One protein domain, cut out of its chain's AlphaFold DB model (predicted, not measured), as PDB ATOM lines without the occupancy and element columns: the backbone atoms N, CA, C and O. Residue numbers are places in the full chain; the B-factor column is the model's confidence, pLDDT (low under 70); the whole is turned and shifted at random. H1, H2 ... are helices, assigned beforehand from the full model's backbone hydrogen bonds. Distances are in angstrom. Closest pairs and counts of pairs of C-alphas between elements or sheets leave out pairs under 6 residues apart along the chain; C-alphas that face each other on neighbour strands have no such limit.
ATOM      1  N   LYS A   2      -5.681  55.933  -8.331       65.00
ATOM      2  CA  LYS A   2      -4.962  57.059  -8.994       65.00
ATOM      3  C   LYS A   2      -3.514  57.303  -8.525       65.00
ATOM      4  O   LYS A   2      -2.623  57.501  -9.342       65.00
ATOM      5  N   ASN A   3      -3.255  57.243  -7.216       72.88
ATOM      6  CA  ASN A   3      -1.895  57.399  -6.675       72.88
ATOM      7  C   ASN A   3      -0.959  56.240  -7.061       72.88
ATOM      8  O   ASN A   3       0.221  56.469  -7.299       72.88
ATOM      9  N   LEU A   4      -1.492  55.018  -7.151       75.00
ATOM     10  CA  LEU A   4      -0.740  53.846  -7.594       75.00
ATOM     11  C   LEU A   4      -0.424  53.938  -9.091       75.00
ATOM     12  O   LEU A   4       0.700  53.656  -9.477       75.00
ATOM     13  N   THR A   5      -1.367  54.393  -9.920       72.44
ATOM     14  CA  THR A   5      -1.140  54.597 -11.360       72.44
ATOM     15  C   THR A   5       0.025  55.560 -11.610       72.44
ATOM     16  O   THR A   5       0.961  55.219 -12.328       72.44
ATOM     17  N   ARG A   6       0.058  56.704 -10.911       74.69
ATOM     18  CA  ARG A   6       1.190  57.651 -10.976       74.69
ATOM     19  C   ARG A   6       2.509  57.044 -10.490       74.69
ATOM     20  O   ARG A   6       3.574  57.325 -11.041       74.69
ATOM     21  N   GLU A   7       2.464  56.219  -9.446       77.75
ATOM     22  CA  GLU A   7       3.645  55.503  -8.954       77.75
ATOM     23  C   GLU A   7       4.167  54.495  -9.992       77.75
ATOM     24  O   GLU A   7       5.374  54.405 -10.210       77.75
ATOM     25  N   LEU A   8       3.273  53.792 -10.690       77.62
ATOM     26  CA  LEU A   8       3.630  52.837 -11.737       77.62
ATOM     27  C   LEU A   8       4.249  53.512 -12.961       77.62
ATOM     28  O   LEU A   8       5.264  53.026 -13.462       77.62
ATOM     29  N   MET A   9       3.704  54.655 -13.381       75.31
ATOM     30  CA  MET A   9       4.264  55.457 -14.476       75.31
ATOM     31  C   MET A   9       5.657  56.006 -14.133       75.31
ATOM     32  O   MET A   9       6.537  56.054 -14.987       75.31
ATOM     33  N   SER A  10       5.893  56.388 -12.873       76.75
ATOM     34  CA  SER A  10       7.168  56.992 -12.453       76.75
ATOM     35  C   SER A  10       8.263  55.979 -12.101       76.75
ATOM     36  O   SER A  10       9.434  56.238 -12.373       76.75
ATOM     37  N   LYS A  11       7.919  54.835 -11.494       74.25
ATOM     38  CA  LYS A  11       8.902  53.870 -10.964       74.25
ATOM     39  C   LYS A  11       9.056  52.588 -11.788       74.25
ATOM     40  O   LYS A  11       9.934  51.798 -11.454       74.25
ATOM     41  N   LYS A  12       8.234  52.368 -12.828       75.25
ATOM     42  CA  LYS A  12       8.238  51.156 -13.681       75.25
ATOM     43  C   LYS A  12       8.379  49.862 -12.866       75.25
ATOM     44  O   LYS A  12       9.295  49.068 -13.080       75.25
ATOM     45  N   LEU A  13       7.490  49.684 -11.888       82.56
ATOM     46  CA  LEU A  13       7.520  48.537 -10.980       82.56
ATOM     47  C   LEU A  13       7.313  47.214 -11.736       82.56
ATOM     48  O   LEU A  13       6.576  47.147 -12.721       82.56
ATOM     49  N   SER A  14       7.935  46.141 -11.242       85.25
ATOM     50  CA  SER A  14       7.682  44.786 -11.740       85.25
ATOM     51  C   SER A  14       6.287  44.284 -11.338       85.25
ATOM     52  O   SER A  14       5.627  44.868 -10.473       85.25
ATOM     53  N   PHE A  15       5.844  43.167 -11.925       83.50
ATOM     54  CA  PHE A  15       4.570  42.534 -11.564       83.50
ATOM     55  C   PHE A  15       4.487  42.212 -10.062       83.50
ATOM     56  O   PHE A  15       3.528  42.597  -9.402       83.50
ATOM     57  N   ASP A  16       5.520  41.577  -9.497       84.81
ATOM     58  CA  ASP A  16       5.564  41.206  -8.071       84.81
ATOM     59  C   ASP A  16       5.572  42.436  -7.147       84.81
ATOM     60  O   ASP A  16       4.862  42.470  -6.142       84.81
ATOM     61  N   GLN A  17       6.321  43.481  -7.511       85.81
ATOM     62  CA  GLN A  17       6.342  44.738  -6.755       85.81
ATOM     63  C   GLN A  17       4.978  45.431  -6.782       85.81
ATOM     64  O   GLN A  17       4.502  45.900  -5.748       85.81
ATOM     65  N   THR A  18       4.333  45.459  -7.949       84.94
ATOM     66  CA  THR A  18       3.001  46.049  -8.117       84.94
ATOM     67  C   THR A  18       1.956  45.265  -7.333       84.94
ATOM     68  O   THR A  18       1.161  45.867  -6.617       84.94
ATOM     69  N   TYR A  19       2.005  43.932  -7.389       86.06
ATOM     70  CA  TYR A  19       1.126  43.042  -6.633       86.06
ATOM     71  C   TYR A  19       1.244  43.255  -5.120       86.06
ATOM     72  O   TYR A  19       0.237  43.431  -4.433       86.06
ATOM     73  N   LYS A  20       2.474  43.300  -4.589       86.38
ATOM     74  CA  LYS A  20       2.720  43.572  -3.163       86.38
ATOM     75  C   LYS A  20       2.193  44.942  -2.761       86.38
ATOM     76  O   LYS A  20       1.492  45.053  -1.759       86.38
ATOM     77  N   ARG A  21       2.465  45.965  -3.574       84.19
ATOM     78  CA  ARG A  21       1.984  47.322  -3.313       84.19
ATOM     79  C   ARG A  21       0.461  47.393  -3.318       84.19
ATOM     80  O   ARG A  21      -0.111  48.068  -2.470       84.19
ATOM     81  N   LEU A  22      -0.194  46.676  -4.231       83.00
ATOM     82  CA  LEU A  22      -1.648  46.564  -4.279       83.00
ATOM     83  C   LEU A  22      -2.215  45.950  -3.007       83.00
ATOM     84  O   LEU A  22      -3.145  46.529  -2.461       83.00
ATOM     85  N   LYS A  23      -1.629  44.871  -2.477       81.69
ATOM     86  CA  LYS A  23      -2.080  44.301  -1.196       81.69
ATOM     87  C   LYS A  23      -2.046  45.290  -0.035       81.69
ATOM     88  O   LYS A  23      -2.877  45.190   0.856       81.69
ATOM     89  N   GLU A  24      -1.104  46.227  -0.035       82.38
ATOM     90  CA  GLU A  24      -0.979  47.227   1.032       82.38
ATOM     91  C   GLU A  24      -2.007  48.360   0.930       82.38
ATOM     92  O   GLU A  24      -2.312  49.000   1.933       82.38
ATOM     93  N   VAL A  25      -2.493  48.662  -0.278       80.38
ATOM     94  CA  VAL A  25      -3.344  49.840  -0.545       80.38
ATOM     95  C   VAL A  25      -4.754  49.486  -1.010       80.38
ATOM     96  O   VAL A  25      -5.572  50.389  -1.202       80.38
ATOM     97  N   GLN A  26      -5.031  48.205  -1.254       70.38
ATOM     98  CA  GLN A  26      -6.334  47.734  -1.692       70.38
ATOM     99  C   GLN A  26      -7.345  47.954  -0.556       70.38
ATOM    100  O   GLN A  26      -7.121  47.468   0.551       70.38
ATOM    101  N   PRO A  27      -8.438  48.701  -0.798       70.69
ATOM    102  CA  PRO A  27      -9.490  48.844   0.198       70.69
ATOM    103  C   PRO A  27     -10.169  47.495   0.442       70.69
ATOM    104  O   PRO A  27     -10.229  46.657  -0.464       70.69
ATOM    105  N   ASP A  28     -10.710  47.319   1.648       75.94
ATOM    106  CA  ASP A  28     -11.527  46.154   1.981       75.94
ATOM    107  C   ASP A  28     -12.647  45.982   0.951       75.94
ATOM    108  O   ASP A  28     -13.275  46.959   0.523       75.94
ATOM    109  N   SER A  78     -11.929  59.755 -30.617       86.06
ATOM    110  CA  SER A  78     -12.751  59.120 -31.655       86.06
ATOM    111  C   SER A  78     -12.993  57.633 -31.362       86.06
ATOM    112  O   SER A  78     -12.202  56.999 -30.662       86.06
ATOM    113  N   ALA A  79     -14.041  57.047 -31.950       84.81
ATOM    114  CA  ALA A  79     -14.293  55.606 -31.871       84.81
ATOM    115  C   ALA A  79     -13.079  54.775 -32.332       84.81
ATOM    116  O   ALA A  79     -12.673  53.841 -31.641       84.81
ATOM    117  N   ASP A  80     -12.418  55.173 -33.424       88.31
ATOM    118  CA  ASP A  80     -11.178  54.534 -33.889       88.31
ATOM    119  C   ASP A  80     -10.069  54.573 -32.833       88.31
ATOM    120  O   ASP A  80      -9.357  53.587 -32.625       88.31
ATOM    121  N   LYS A  81      -9.942  55.695 -32.113       89.56
ATOM    122  CA  LYS A  81      -8.949  55.832 -31.048       89.56
ATOM    123  C   LYS A  81      -9.282  54.943 -29.850       89.56
ATOM    124  O   LYS A  81      -8.373  54.360 -29.266       89.56
ATOM    125  N   VAL A  82     -10.565  54.773 -29.522       89.31
ATOM    126  CA  VAL A  82     -11.012  53.811 -28.498       89.31
ATOM    127  C   VAL A  82     -10.595  52.389 -28.873       89.31
ATOM    128  O   VAL A  82     -10.074  51.663 -28.022       89.31
ATOM    129  N   ILE A  83     -10.772  51.998 -30.137       92.12
ATOM    130  CA  ILE A  83     -10.370  50.676 -30.636       92.12
ATOM    131  C   ILE A  83      -8.849  50.508 -30.557       92.12
ATOM    132  O   ILE A  83      -8.372  49.475 -30.086       92.12
ATOM    133  N   GLU A  84      -8.078  51.517 -30.969       93.94
ATOM    134  CA  GLU A  84      -6.612  51.509 -30.872       93.94
ATOM    135  C   GLU A  84      -6.138  51.318 -29.422       93.94
ATOM    136  O   GLU A  84      -5.260  50.495 -29.151       93.94
ATOM    137  N   VAL A  85      -6.759  52.029 -28.479       93.06
ATOM    138  CA  VAL A  85      -6.474  51.887 -27.049       93.06
ATOM    139  C   VAL A  85      -6.799  50.471 -26.564       93.06
ATOM    140  O   VAL A  85      -5.966  49.866 -25.893       93.06
ATOM    141  N   HIS A  86      -7.950  49.901 -26.937       92.44
ATOM    142  CA  HIS A  86      -8.324  48.539 -26.531       92.44
ATOM    143  C   HIS A  86      -7.394  47.473 -27.124       92.44
ATOM    144  O   HIS A  86      -7.070  46.502 -26.442       92.44
ATOM    145  N   LYS A  87      -6.910  47.656 -28.359       94.38
ATOM    146  CA  LYS A  87      -5.884  46.780 -28.947       94.38
ATOM    147  C   LYS A  87      -4.590  46.828 -28.148       94.38
ATOM    148  O   LYS A  87      -4.045  45.784 -27.807       94.38
ATOM    149  N   PHE A  88      -4.127  48.027 -27.802       94.81
ATOM    150  CA  PHE A  88      -2.930  48.172 -26.981       94.81
ATOM    151  C   PHE A  88      -3.115  47.556 -25.590       94.81
ATOM    152  O   PHE A  88      -2.226  46.864 -25.103       94.81
ATOM    153  N   MET A  89      -4.279  47.750 -24.963       92.94
ATOM    154  CA  MET A  89      -4.603  47.077 -23.704       92.94
ATOM    155  C   MET A  89      -4.512  45.556 -23.845       92.94
ATOM    156  O   MET A  89      -3.969  44.911 -22.953       92.94
ATOM    157  N   LEU A  90      -5.002  44.992 -24.954       92.94
ATOM    158  CA  LEU A  90      -5.011  43.548 -25.181       92.94
ATOM    159  C   LEU A  90      -3.582  43.020 -25.272       92.94
ATOM    160  O   LEU A  90      -3.237  42.103 -24.533       92.94
ATOM    161  N   GLU A  91      -2.739  43.659 -26.084       94.94
ATOM    162  CA  GLU A  91      -1.319  43.307 -26.193       94.94
ATOM    163  C   GLU A  91      -0.617  43.337 -24.827       94.94
ATOM    164  O   GLU A  91       0.190  42.463 -24.507       94.94
ATOM    165  N   GLU A  92      -0.905  44.341 -23.995       94.00
ATOM    166  CA  GLU A  92      -0.294  44.454 -22.671       94.00
ATOM    167  C   GLU A  92      -0.828  43.411 -21.679       94.00
ATOM    168  O   GLU A  92      -0.046  42.881 -20.887       94.00
ATOM    169  N   VAL A  93      -2.119  43.066 -21.735       91.69
ATOM    170  CA  VAL A  93      -2.693  41.972 -20.932       91.69
ATOM    171  C   VAL A  93      -2.114  40.626 -21.364       91.69
ATOM    172  O   VAL A  93      -1.739  39.833 -20.505       91.69
ATOM    173  N   GLU A  94      -1.977  40.367 -22.664       92.12
ATOM    174  CA  GLU A  94      -1.385  39.129 -23.184       92.12
ATOM    175  C   GLU A  94       0.069  38.966 -22.733       92.12
ATOM    176  O   GLU A  94       0.428  37.915 -22.196       92.12
ATOM    177  N   LYS A  95       0.881  40.030 -22.814       92.00
ATOM    178  CA  LYS A  95       2.252  40.034 -22.269       92.00
ATOM    179  C   LYS A  95       2.271  39.724 -20.772       92.00
ATOM    180  O   LYS A  95       3.143  38.992 -20.305       92.00
ATOM    181  N   LEU A  96       1.331  40.272 -20.001       89.75
ATOM    182  CA  LEU A  96       1.225  39.991 -18.566       89.75
ATOM    183  C   LEU A  96       0.791  38.549 -18.291       89.75
ATOM    184  O   LEU A  96       1.318  37.931 -17.370       89.75
ATOM    185  N   VAL A  97      -0.116  37.989 -19.095       88.81
ATOM    186  CA  VAL A  97      -0.510  36.576 -19.022       88.81
ATOM    187  C   VAL A  97       0.684  35.669 -19.301       88.81
ATOM    188  O   VAL A  97       0.902  34.711 -18.560       88.81
ATOM    189  N   GLU A  98       1.481  35.964 -20.327       89.19
ATOM    190  CA  GLU A  98       2.710  35.226 -20.629       89.19
ATOM    191  C   GLU A  98       3.723  35.323 -19.487       89.19
ATOM    192  O   GLU A  98       4.227  34.302 -19.018       89.19
ATOM    193  N   GLN A  99       3.968  36.529 -18.964       85.69
ATOM    194  CA  GLN A  99       4.832  36.717 -17.797       85.69
ATOM    195  C   GLN A  99       4.328  35.907 -16.606       85.69
ATOM    196  O   GLN A  99       5.101  35.161 -16.003       85.69
ATOM    197  N   PHE A 100       3.031  35.982 -16.307       84.00
ATOM    198  CA  PHE A 100       2.425  35.238 -15.215       84.00
ATOM    199  C   PHE A 100       2.593  33.730 -15.423       84.00
ATOM    200  O   PHE A 100       2.986  33.050 -14.479       84.00
ATOM    201  N   LYS A 101       2.372  33.195 -16.636       84.88
ATOM    202  CA  LYS A 101       2.589  31.775 -17.015       84.88
ATOM    203  C   LYS A 101       3.989  31.261 -16.699       84.88
ATOM    204  O   LYS A 101       4.144  30.097 -16.345       84.88
ATOM    205  N   THR A 102       5.000  32.117 -16.798       85.00
ATOM    206  CA  THR A 102       6.388  31.733 -16.500       85.00
ATOM    207  C   THR A 102       6.734  31.733 -15.006       85.00
ATOM    208  O   THR A 102       7.798  31.237 -14.622       85.00
ATOM    209  N   LEU A 103       5.859  32.250 -14.133       81.19
ATOM    210  CA  LEU A 103       6.110  32.301 -12.692       81.19
ATOM    211  C   LEU A 103       5.948  30.918 -12.049       81.19
ATOM    212  O   LEU A 103       4.863  30.348 -11.995       81.19
ATOM    213  N   LYS A 104       7.023  30.401 -11.446       77.88
ATOM    214  CA  LYS A 104       7.014  29.095 -10.756       77.88
ATOM    215  C   LYS A 104       6.078  29.036  -9.543       77.88
ATOM    216  O   LYS A 104       5.709  27.952  -9.109       77.88
ATOM    217  N   ASN A 105       5.711  30.186  -8.979       79.44
ATOM    218  CA  ASN A 105       4.902  30.311  -7.770       79.44
ATOM    219  C   ASN A 105       3.501  30.889  -8.035       79.44
ATOM    220  O   ASN A 105       2.904  31.447  -7.117       79.44
ATOM    221  N   GLN A 106       2.953  30.749  -9.248       78.56
ATOM    222  CA  GLN A 106       1.595  31.213  -9.587       78.56
ATOM    223  C   GLN A 106       0.529  30.844  -8.543       78.56
ATOM    224  O   GLN A 106      -0.333  31.659  -8.228       78.56
ATOM    225  N   ALA A 107       0.602  29.635  -7.978       78.56
ATOM    226  CA  ALA A 107      -0.356  29.141  -6.988       78.56
ATOM    227  C   ALA A 107      -0.372  29.946  -5.674       78.56
ATOM    228  O   ALA A 107      -1.331  29.854  -4.917       78.56
ATOM    229  N   THR A 108       0.675  30.731  -5.403       81.19
ATOM    230  CA  THR A 108       0.781  31.570  -4.196       81.19
ATOM    231  C   THR A 108       0.107  32.933  -4.343       81.19
ATOM    232  O   THR A 108      -0.070  33.638  -3.350       81.19
ATOM    233  N   TYR A 109      -0.274  33.310  -5.566       82.00
ATOM    234  CA  TYR A 109      -0.956  34.567  -5.830       82.00
ATOM    235  C   TYR A 109      -2.471  34.377  -5.782       82.00
ATOM    236  O   TYR A 109      -3.008  33.427  -6.360       82.00
ATOM    237  N   ASP A 110      -3.172  35.302  -5.129       85.50
ATOM    238  CA  ASP A 110      -4.626  35.324  -5.179       85.50
ATOM    239  C   ASP A 110      -5.099  35.969  -6.489       85.50
ATOM    240  O   ASP A 110      -4.585  36.998  -6.935       85.50
ATOM    241  N   SER A 111      -6.078  35.333  -7.134       82.00
ATOM    242  CA  SER A 111      -6.539  35.729  -8.467       82.00
ATOM    243  C   SER A 111      -7.098  37.157  -8.512       82.00
ATOM    244  O   SER A 111      -7.022  37.828  -9.542       82.00
ATOM    245  N   LYS A 112      -7.650  37.645  -7.396       81.81
ATOM    246  CA  LYS A 112      -8.253  38.976  -7.288       81.81
ATOM    247  C   LYS A 112      -7.186  40.064  -7.350       81.81
ATOM    248  O   LYS A 112      -7.253  40.933  -8.216       81.81
ATOM    249  N   THR A 113      -6.164  39.988  -6.501       84.06
ATOM    250  CA  THR A 113      -5.045  40.932  -6.518       84.06
ATOM    251  C   THR A 113      -4.225  40.786  -7.802       84.06
ATOM    252  O   THR A 113      -3.769  41.797  -8.329       84.06
ATOM    253  N   VAL A 114      -4.102  39.586  -8.388       86.88
ATOM    254  CA  VAL A 114      -3.497  39.399  -9.727       86.88
ATOM    255  C   VAL A 114      -4.251  40.187 -10.798       86.88
ATOM    256  O   VAL A 114      -3.633  40.919 -11.570       86.88
ATOM    257  N   THR A 115      -5.579  40.093 -10.815       85.00
ATOM    258  CA  THR A 115      -6.418  40.804 -11.790       85.00
ATOM    259  C   THR A 115      -6.298  42.319 -11.616       85.00
ATOM    260  O   THR A 115      -6.065  43.037 -12.587       85.00
ATOM    261  N   LEU A 116      -6.346  42.806 -10.372       85.06
ATOM    262  CA  LEU A 116      -6.151  44.228 -10.067       85.06
ATOM    263  C   LEU A 116      -4.742  44.720 -10.430       85.06
ATOM    264  O   LEU A 116      -4.582  45.851 -10.882       85.06
ATOM    265  N   THR A 117      -3.724  43.869 -10.269       87.19
ATOM    266  CA  THR A 117      -2.335  44.156 -10.666       87.19
ATOM    267  C   THR A 117      -2.249  44.359 -12.166       87.19
ATOM    268  O   THR A 117      -1.707  45.368 -12.616       87.19
ATOM    269  N   ALA A 118      -2.842  43.452 -12.941       87.94
ATOM    270  CA  ALA A 118      -2.869  43.577 -14.388       87.94
ATOM    271  C   ALA A 118      -3.606  44.846 -14.833       87.94
ATOM    272  O   ALA A 118      -3.062  45.619 -15.618       87.94
ATOM    273  N   GLN A 119      -4.787  45.118 -14.268       86.38
ATOM    274  CA  GLN A 119      -5.546  46.337 -14.560       86.38
ATOM    275  C   GLN A 119      -4.751  47.611 -14.242       86.38
ATOM    276  O   GLN A 119      -4.710  48.525 -15.063       86.38
ATOM    277  N   ALA A 120      -4.076  47.670 -13.089       87.00
ATOM    278  CA  ALA A 120      -3.279  48.830 -12.697       87.00
ATOM    279  C   ALA A 120      -2.077  49.056 -13.628       87.00
ATOM    280  O   ALA A 120      -1.818  50.187 -14.040       87.00
ATOM    281  N   MET A 121      -1.357  47.989 -13.986       89.19
ATOM    282  CA  MET A 121      -0.204  48.073 -14.888       89.19
ATOM    283  C   MET A 121      -0.613  48.474 -16.307       89.19
ATOM    284  O   MET A 121       0.045  49.312 -16.918       89.19
ATOM    285  N   VAL A 122      -1.696  47.894 -16.830       90.56
ATOM    286  CA  VAL A 122      -2.219  48.227 -18.162       90.56
ATOM    287  C   VAL A 122      -2.741  49.661 -18.182       90.56
ATOM    288  O   VAL A 122      -2.376  50.415 -19.079       90.56
ATOM    289  N   GLY A 123      -3.510  50.069 -17.168       87.56
ATOM    290  CA  GLY A 123      -4.004  51.440 -17.038       87.56
ATOM    291  C   GLY A 123      -2.872  52.468 -17.027       87.56
ATOM    292  O   GLY A 123      -2.921  53.431 -17.784       87.56
ATOM    293  N   ALA A 124      -1.804  52.216 -16.262       87.75
ATOM    294  CA  ALA A 124      -0.628  53.087 -16.230       87.75
ATOM    295  C   ALA A 124       0.064  53.207 -17.600       87.75
ATOM    296  O   ALA A 124       0.454  54.300 -17.997       87.75
ATOM    297  N   LYS A 125       0.196  52.100 -18.343       89.56
ATOM    298  CA  LYS A 125       0.804  52.105 -19.685       89.56
ATOM    299  C   LYS A 125      -0.059  52.814 -20.723       89.56
ATOM    300  O   LYS A 125       0.468  53.430 -21.643       89.56
ATOM    301  N   VAL A 126      -1.379  52.692 -20.607       90.25
ATOM    302  CA  VAL A 126      -2.325  53.391 -21.481       90.25
ATOM    303  C   VAL A 126      -2.240  54.894 -21.243       90.25
ATOM    304  O   VAL A 126      -2.099  55.639 -22.209       90.25
ATOM    305  N   GLU A 127      -2.254  55.320 -19.979       89.44
ATOM    306  CA  GLU A 127      -2.110  56.730 -19.604       89.44
ATOM    307  C   GLU A 127      -0.758  57.285 -20.084       89.44
ATOM    308  O   GLU A 127      -0.717  58.339 -20.705       89.44
ATOM    309  N   GLU A 128       0.339  56.528 -19.931       88.44
ATOM    310  CA  GLU A 128       1.670  56.912 -20.434       88.44
ATOM    311  C   GLU A 128       1.725  57.034 -21.969       88.44
ATOM    312  O   GLU A 128       2.383  57.932 -22.492       88.44
ATOM    313  N   LYS A 129       1.060  56.137 -22.711       90.56
ATOM    314  CA  LYS A 129       1.147  56.083 -24.181       90.56
ATOM    315  C   LYS A 129       0.193  57.043 -24.888       90.56
ATOM    316  O   LYS A 129       0.528  57.547 -25.959       90.56
ATOM    317  N   PHE A 130      -1.009  57.224 -24.350       88.69
ATOM    318  CA  PHE A 130      -2.091  57.936 -25.025       88.69
ATOM    319  C   PHE A 130      -2.476  59.253 -24.355       88.69
ATOM    320  O   PHE A 130      -3.250  59.987 -24.960       88.69
ATOM    321  N   ASP A 131      -1.944  59.550 -23.164       87.50
ATOM    322  CA  ASP A 131      -2.337  60.711 -22.350       87.50
ATOM    323  C   ASP A 131      -3.854  60.736 -22.074       87.50
ATOM    324  O   ASP A 131      -4.508  61.776 -22.081       87.50
ATOM    325  N   LEU A 132      -4.432  59.542 -21.891       85.94
ATOM    326  CA  LEU A 132      -5.850  59.330 -21.601       85.94
ATOM    327  C   LEU A 132      -5.998  58.607 -20.268       85.94
ATOM    328  O   LEU A 132      -5.389  57.551 -20.065       85.94
ATOM    329  N   THR A 133      -6.849  59.129 -19.384       84.12
ATOM    330  CA  THR A 133      -7.166  58.426 -18.139       84.12
ATOM    331  C   THR A 133      -8.168  57.300 -18.391       84.12
ATOM    332  O   THR A 133      -8.858  57.257 -19.414       84.12
ATOM    333  N   SER A 134      -8.300  56.378 -17.434       80.25
ATOM    334  CA  SER A 134      -9.334  55.334 -17.499       80.25
ATOM    335  C   SER A 134     -10.738  55.931 -17.646       80.25
ATOM    336  O   SER A 134     -11.534  55.424 -18.430       80.25
ATOM    337  N   GLU A 135     -11.019  57.056 -16.981       82.00
ATOM    338  CA  GLU A 135     -12.314  57.728 -17.093       82.00
ATOM    339  C   GLU A 135     -12.549  58.371 -18.470       82.00
ATOM    340  O   GLU A 135     -13.695  58.435 -18.915       82.00
ATOM    341  N   ASP A 136     -11.506  58.848 -19.163       83.38
ATOM    342  CA  ASP A 136     -11.637  59.330 -20.548       83.38
ATOM    343  C   ASP A 136     -12.062  58.199 -21.486       83.38
ATOM    344  O   ASP A 136     -12.958  58.368 -22.317       83.38
ATOM    345  N   ILE A 137     -11.447  57.027 -21.318       85.31
ATOM    346  CA  ILE A 137     -11.708  55.847 -22.143       85.31
ATOM    347  C   ILE A 137     -13.110  55.302 -21.869       85.31
ATOM    348  O   ILE A 137     -13.848  55.046 -22.816       85.31
ATOM    349  N   GLU A 138     -13.508  55.177 -20.602       83.81
ATOM    350  CA  GLU A 138     -14.857  54.742 -20.215       83.81
ATOM    351  C   GLU A 138     -15.930  55.675 -20.789       83.81
ATOM    352  O   GLU A 138     -16.887  55.215 -21.417       83.81
ATOM    353  N   ARG A 139     -15.740  56.997 -20.668       81.69
ATOM    354  CA  ARG A 139     -16.651  57.981 -21.273       81.69
ATOM    355  C   ARG A 139     -16.727  57.840 -22.788       81.69
ATOM    356  O   ARG A 139     -17.819  57.943 -23.343       81.69
ATOM    357  N   ALA A 140     -15.597  57.619 -23.457       84.06
ATOM    358  CA  ALA A 140     -15.564  57.440 -24.903       84.06
ATOM    359  C   ALA A 140     -16.283  56.146 -25.324       84.06
ATOM    360  O   ALA A 140     -17.109  56.181 -26.233       84.06
ATOM    361  N   VAL A 141     -16.070  55.031 -24.619       84.75
ATOM    362  CA  VAL A 141     -16.794  53.773 -24.865       84.75
ATOM    363  C   VAL A 141     -18.302  53.977 -24.743       84.75
ATOM    364  O   VAL A 141     -19.045  53.528 -25.614       84.75
ATOM    365  N   VAL A 142     -18.761  54.694 -23.713       82.62
ATOM    366  CA  VAL A 142     -20.190  54.996 -23.573       82.62
ATOM    367  C   VAL A 142     -20.670  55.919 -24.688       82.62
ATOM    368  O   VAL A 142     -21.713  55.668 -25.279       82.62
ATOM    369  N   ARG A 143     -19.919  56.969 -25.027       81.69
ATOM    370  CA  ARG A 143     -20.301  57.916 -26.081       81.69
ATOM    371  C   ARG A 143     -20.486  57.242 -27.442       81.69
ATOM    372  O   ARG A 143     -21.414  57.594 -28.161       81.69
ATOM    373  N   TYR A 144     -19.614  56.298 -27.782       83.69
ATOM    374  CA  TYR A 144     -19.615  55.604 -29.071       83.69
ATOM    375  C   TYR A 144     -20.234  54.202 -28.990       83.69
ATOM    376  O   TYR A 144     -19.979  53.376 -29.864       83.69
ATOM    377  N   HIS A 145     -21.046  53.907 -27.964       82.50
ATOM    378  CA  HIS A 145     -21.511  52.541 -27.698       82.50
ATOM    379  C   HIS A 145     -22.237  51.899 -28.893       82.50
ATOM    380  O   HIS A 145     -22.067  50.706 -29.129       82.50
ATOM    381  N   GLU A 146     -23.029  52.660 -29.660       82.00
ATOM    382  CA  GLU A 146     -23.771  52.148 -30.824       82.00
ATOM    383  C   GLU A 146     -22.832  51.773 -31.974       82.00
ATOM    384  O   GLU A 146     -22.934  50.689 -32.549       82.00
ATOM    385  N   GLU A 147     -21.876  52.651 -32.272       86.44
ATOM    386  CA  GLU A 147     -20.875  52.443 -33.316       86.44
ATOM    387  C   GLU A 147     -19.971  51.255 -32.965       86.44
ATOM    388  O   GLU A 147     -19.830  50.310 -33.746       86.44
ATOM    389  N   LEU A 148     -19.442  51.250 -31.740       86.81
ATOM    390  CA  LEU A 148     -18.582  50.194 -31.216       86.81
ATOM    391  C   LEU A 148     -19.295  48.835 -31.148       86.81
ATOM    392  O   LEU A 148     -18.673  47.816 -31.441       86.81
ATOM    393  N   ALA A 149     -20.595  48.799 -30.833       83.25
ATOM    394  CA  ALA A 149     -21.374  47.558 -30.781       83.25
ATOM    395  C   ALA A 149     -21.489  46.854 -32.143       83.25
ATOM    396  O   ALA A 149     -21.609  45.630 -32.198       83.25
ATOM    397  N   THR A 150     -21.441  47.607 -33.246       89.19
ATOM    398  CA  THR A 150     -21.486  47.043 -34.608       89.19
ATOM    399  C   THR A 150     -20.099  46.798 -35.206       89.19
ATOM    400  O   THR A 150     -19.964  46.136 -36.241       89.19
ATOM    401  N   ASN A 151     -19.050  47.289 -34.545       91.44
ATOM    402  CA  ASN A 151     -17.682  47.170 -35.010       91.44
ATOM    403  C   ASN A 151     -17.112  45.773 -34.693       91.44
ATOM    404  O   ASN A 151     -16.854  45.410 -33.544       91.44
ATOM    405  N   LYS A 152     -16.871  44.980 -35.747       90.94
ATOM    406  CA  LYS A 152     -16.347  43.606 -35.632       90.94
ATOM    407  C   LYS A 152     -14.977  43.537 -34.962       90.94
ATOM    408  O   LYS A 152     -14.672  42.557 -34.287       90.94
ATOM    409  N   GLU A 153     -14.146  44.550 -35.175       92.00
ATOM    410  CA  GLU A 153     -12.810  44.595 -34.605       92.00
ATOM    411  C   GLU A 153     -12.871  44.860 -33.103       92.00
ATOM    412  O   GLU A 153     -12.272  44.114 -32.330       92.00
ATOM    413  N   PHE A 154     -13.676  45.835 -32.679       88.94
ATOM    414  CA  PHE A 154     -13.912  46.101 -31.263       88.94
ATOM    415  C   PHE A 154     -14.484  44.876 -30.536       88.94
ATOM    416  O   PHE A 154     -14.011  44.510 -29.458       88.94
ATOM    417  N   ALA A 155     -15.449  44.182 -31.151       88.19
ATOM    418  CA  ALA A 155     -15.999  42.939 -30.614       88.19
ATOM    419  C   ALA A 155     -14.928  41.840 -30.465       88.19
ATOM    420  O   ALA A 155     -14.845  41.191 -29.422       88.19
ATOM    421  N   SER A 156     -14.076  41.661 -31.481       92.12
ATOM    422  CA  SER A 156     -12.978  40.686 -31.456       92.12
ATOM    423  C   SER A 156     -11.951  40.991 -30.363       92.12
ATOM    424  O   SER A 156     -11.539  40.089 -29.631       92.12
ATOM    425  N   VAL A 157     -11.560  42.261 -30.216       91.44
ATOM    426  CA  VAL A 157     -10.613  42.705 -29.184       91.44
ATOM    427  C   VAL A 157     -11.182  42.460 -27.789       91.44
ATOM    428  O   VAL A 157     -10.497  41.883 -26.949       91.44
ATOM    429  N   ASN A 158     -12.448  42.809 -27.544       86.50
ATOM    430  CA  ASN A 158     -13.084  42.581 -26.244       86.50
ATOM    431  C   ASN A 158     -13.215  41.095 -25.899       86.50
ATOM    432  O   ASN A 158     -12.969  40.709 -24.758       86.50
ATOM    433  N   MET A 159     -13.548  40.245 -26.873       86.94
ATOM    434  CA  MET A 159     -13.622  38.799 -26.654       86.94
ATOM    435  C   MET A 159     -12.250  38.213 -26.280       86.94
ATOM    436  O   MET A 159     -12.141  37.412 -25.350       86.94
ATOM    437  N   GLN A 160     -11.185  38.638 -26.966       89.56
ATOM    438  CA  GLN A 160      -9.816  38.219 -26.650       89.56
ATOM    439  C   GLN A 160      -9.360  38.751 -25.286       89.56
ATOM    440  O   GLN A 160      -8.787  38.000 -24.497       89.56
ATOM    441  N   MET A 161      -9.706  39.998 -24.959       88.81
ATOM    442  CA  MET A 161      -9.435  40.597 -23.652       88.81
ATOM    443  C   MET A 161     -10.097  39.806 -22.525       88.81
ATOM    444  O   MET A 161      -9.450  39.482 -21.530       88.81
ATOM    445  N   GLN A 162     -11.378  39.456 -22.687       84.44
ATOM    446  CA  GLN A 162     -12.123  38.654 -21.717       84.44
ATOM    447  C   GLN A 162     -11.471  37.290 -21.501       84.44
ATOM    448  O   GLN A 162     -11.348  36.848 -20.357       84.44
ATOM    449  N   LYS A 163     -11.003  36.641 -22.572       86.25
ATOM    450  CA  LYS A 163     -10.275  35.373 -22.475       86.25
ATOM    451  C   LYS A 163      -8.966  35.532 -21.696       86.25
ATOM    452  O   LYS A 163      -8.735  34.806 -20.732       86.25
ATOM    453  N   ALA A 164      -8.142  36.515 -22.056       87.12
ATOM    454  CA  ALA A 164      -6.861  36.761 -21.396       87.12
ATOM    455  C   ALA A 164      -7.030  37.115 -19.904       87.12
ATOM    456  O   ALA A 164      -6.314  36.590 -19.050       87.12
ATOM    457  N   MET A 165      -8.032  37.930 -19.566       83.38
ATOM    458  CA  MET A 165      -8.376  38.251 -18.178       83.38
ATOM    459  C   MET A 165      -8.937  37.045 -17.411       83.38
ATOM    460  O   MET A 165      -8.605  36.861 -16.242       83.38
ATOM    461  N   SER A 166      -9.733  36.181 -18.050       80.94
ATOM    462  CA  SER A 166     -10.271  34.963 -17.419       80.94
ATOM    463  C   SER A 166      -9.171  34.014 -16.941       80.94
ATOM    464  O   SER A 166      -9.298  33.406 -15.874       80.94
ATOM    465  N   TYR A 167      -8.052  33.958 -17.665       84.31
ATOM    466  CA  TYR A 167      -6.864  33.233 -17.225       84.31
ATOM    467  C   TYR A 167      -6.291  33.801 -15.913       84.31
ATOM    468  O   TYR A 167      -6.033  33.051 -14.972       84.31
ATOM    469  N   LEU A 168      -6.156  35.129 -15.810       81.81
ATOM    470  CA  LEU A 168      -5.649  35.815 -14.610       81.81
ATOM    471  C   LEU A 168      -6.589  35.686 -13.403       81.81
ATOM    472  O   LEU A 168      -6.129  35.530 -12.271       81.81
ATOM    473  N   MET A 169      -7.901  35.669 -13.646       80.25
ATOM    474  CA  MET A 169      -8.917  35.402 -12.620       80.25
ATOM    475  C   MET A 169      -8.905  33.943 -12.130       80.25
ATOM    476  O   MET A 169      -9.532  33.613 -11.122       80.25
ATOM    477  N   GLY A 170      -8.163  33.061 -12.801       71.00
ATOM    478  CA  GLY A 170      -8.061  31.648 -12.461       71.00
ATOM    479  C   GLY A 170      -9.239  30.797 -12.938       71.00
ATOM    480  O   GLY A 170      -9.346  29.654 -12.503       71.00
TER     481      GLY A 170
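What this domain is: This is residues 2 to 28 and 78 to 170 of the 174 residues of the protein "SGR1 protein" of Symbiodinium pilosum (UniProt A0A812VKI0). Three longer helices spread like a narrow fan: H3 and H7 run side by side, and H4 slants across H3, meeting H7 near one end and parting from it toward the other. At that wider end H5 and H6 lead the chain from H4 round to H7, past the first residues of H3, while H1 and H2 pack on H4. The printed part has 120 residues with seven named helices, H1 to H7 in chain order, and no named strand; the class is all helix. It is compact, with a radius of gyration of the C-alphas of 14.8 A, and only just elongated, spanning 42 by 27 by 26 A.

How they stand to each other: H3, residues 79 to 101, is the longest helix. H7, residues 152 to 168, touches it at a shallow tilt of 25 degrees, running the same way; the closest C-alphas, of Leu 90 and Met 161, are 5.5 A apart. H4, residues 111 to 130, is the hub, touching four other helices. H3 and H4 form a helical hairpin at a steep tilt of 45 degrees, opposite ways, with C-alphas of Met 89 and Val 122 closest at 6.1 A. H4 touches H7 with residues 111 to 115 alone, closest at the C-alphas of Thr 115 and Leu 168, 5.8 A. H3, H4 and H7 make an up and down bundle, each running against the one before it in the chain. H1, residues 2 to 11, touches H4, with C-alphas of Thr 5 and Ala 124 closest at 5.1 A. H2, residues 15 to 25, touches H4 about perpendicular at 74 degrees, with C-alphas of Tyr 19 and Thr 117 closest at 5.4 A. H5, residues 134 to 143, touches residues 79 to 82 of H3 alone, closest at the C-alphas of Val 82 and Ile 137, 6.7 A. H6, residues 145 to 150, and H7 touch only at the corner, and only just, with 3 pairs of C-alphas within 8 A; the closest, of Leu 148 and Phe 154, are 6.2 A apart. H1 and H2 are each apart from H7. In H1 to H6 every O i to N i+4 pair is within hydrogen-bond range; in H7, 12 of 13 are.

Where its parts are: H3 measures 32.8 A from C-alpha 79 at (-14.293, 55.606, -31.871) to C-alpha 101. H4 measures 28.1 A and H7 24.8 A, H7 ending at C-alpha 168, (-5.649, 35.815, -14.610). H1 begins at C-alpha 2, (-4.962, 57.059, -8.994).

The domain as a whole: The C-alphas of Lys 104 and Glu 146, the two farthest apart, are 43.4 A apart. Residues 29 to 77 are not printed, and C-alphas 28 and 78 are 36.1 A apart across this cut. Of the links printed whole, none is long. Mean pLDDT of the printed part is 84.8; residue 2 alone is under 70.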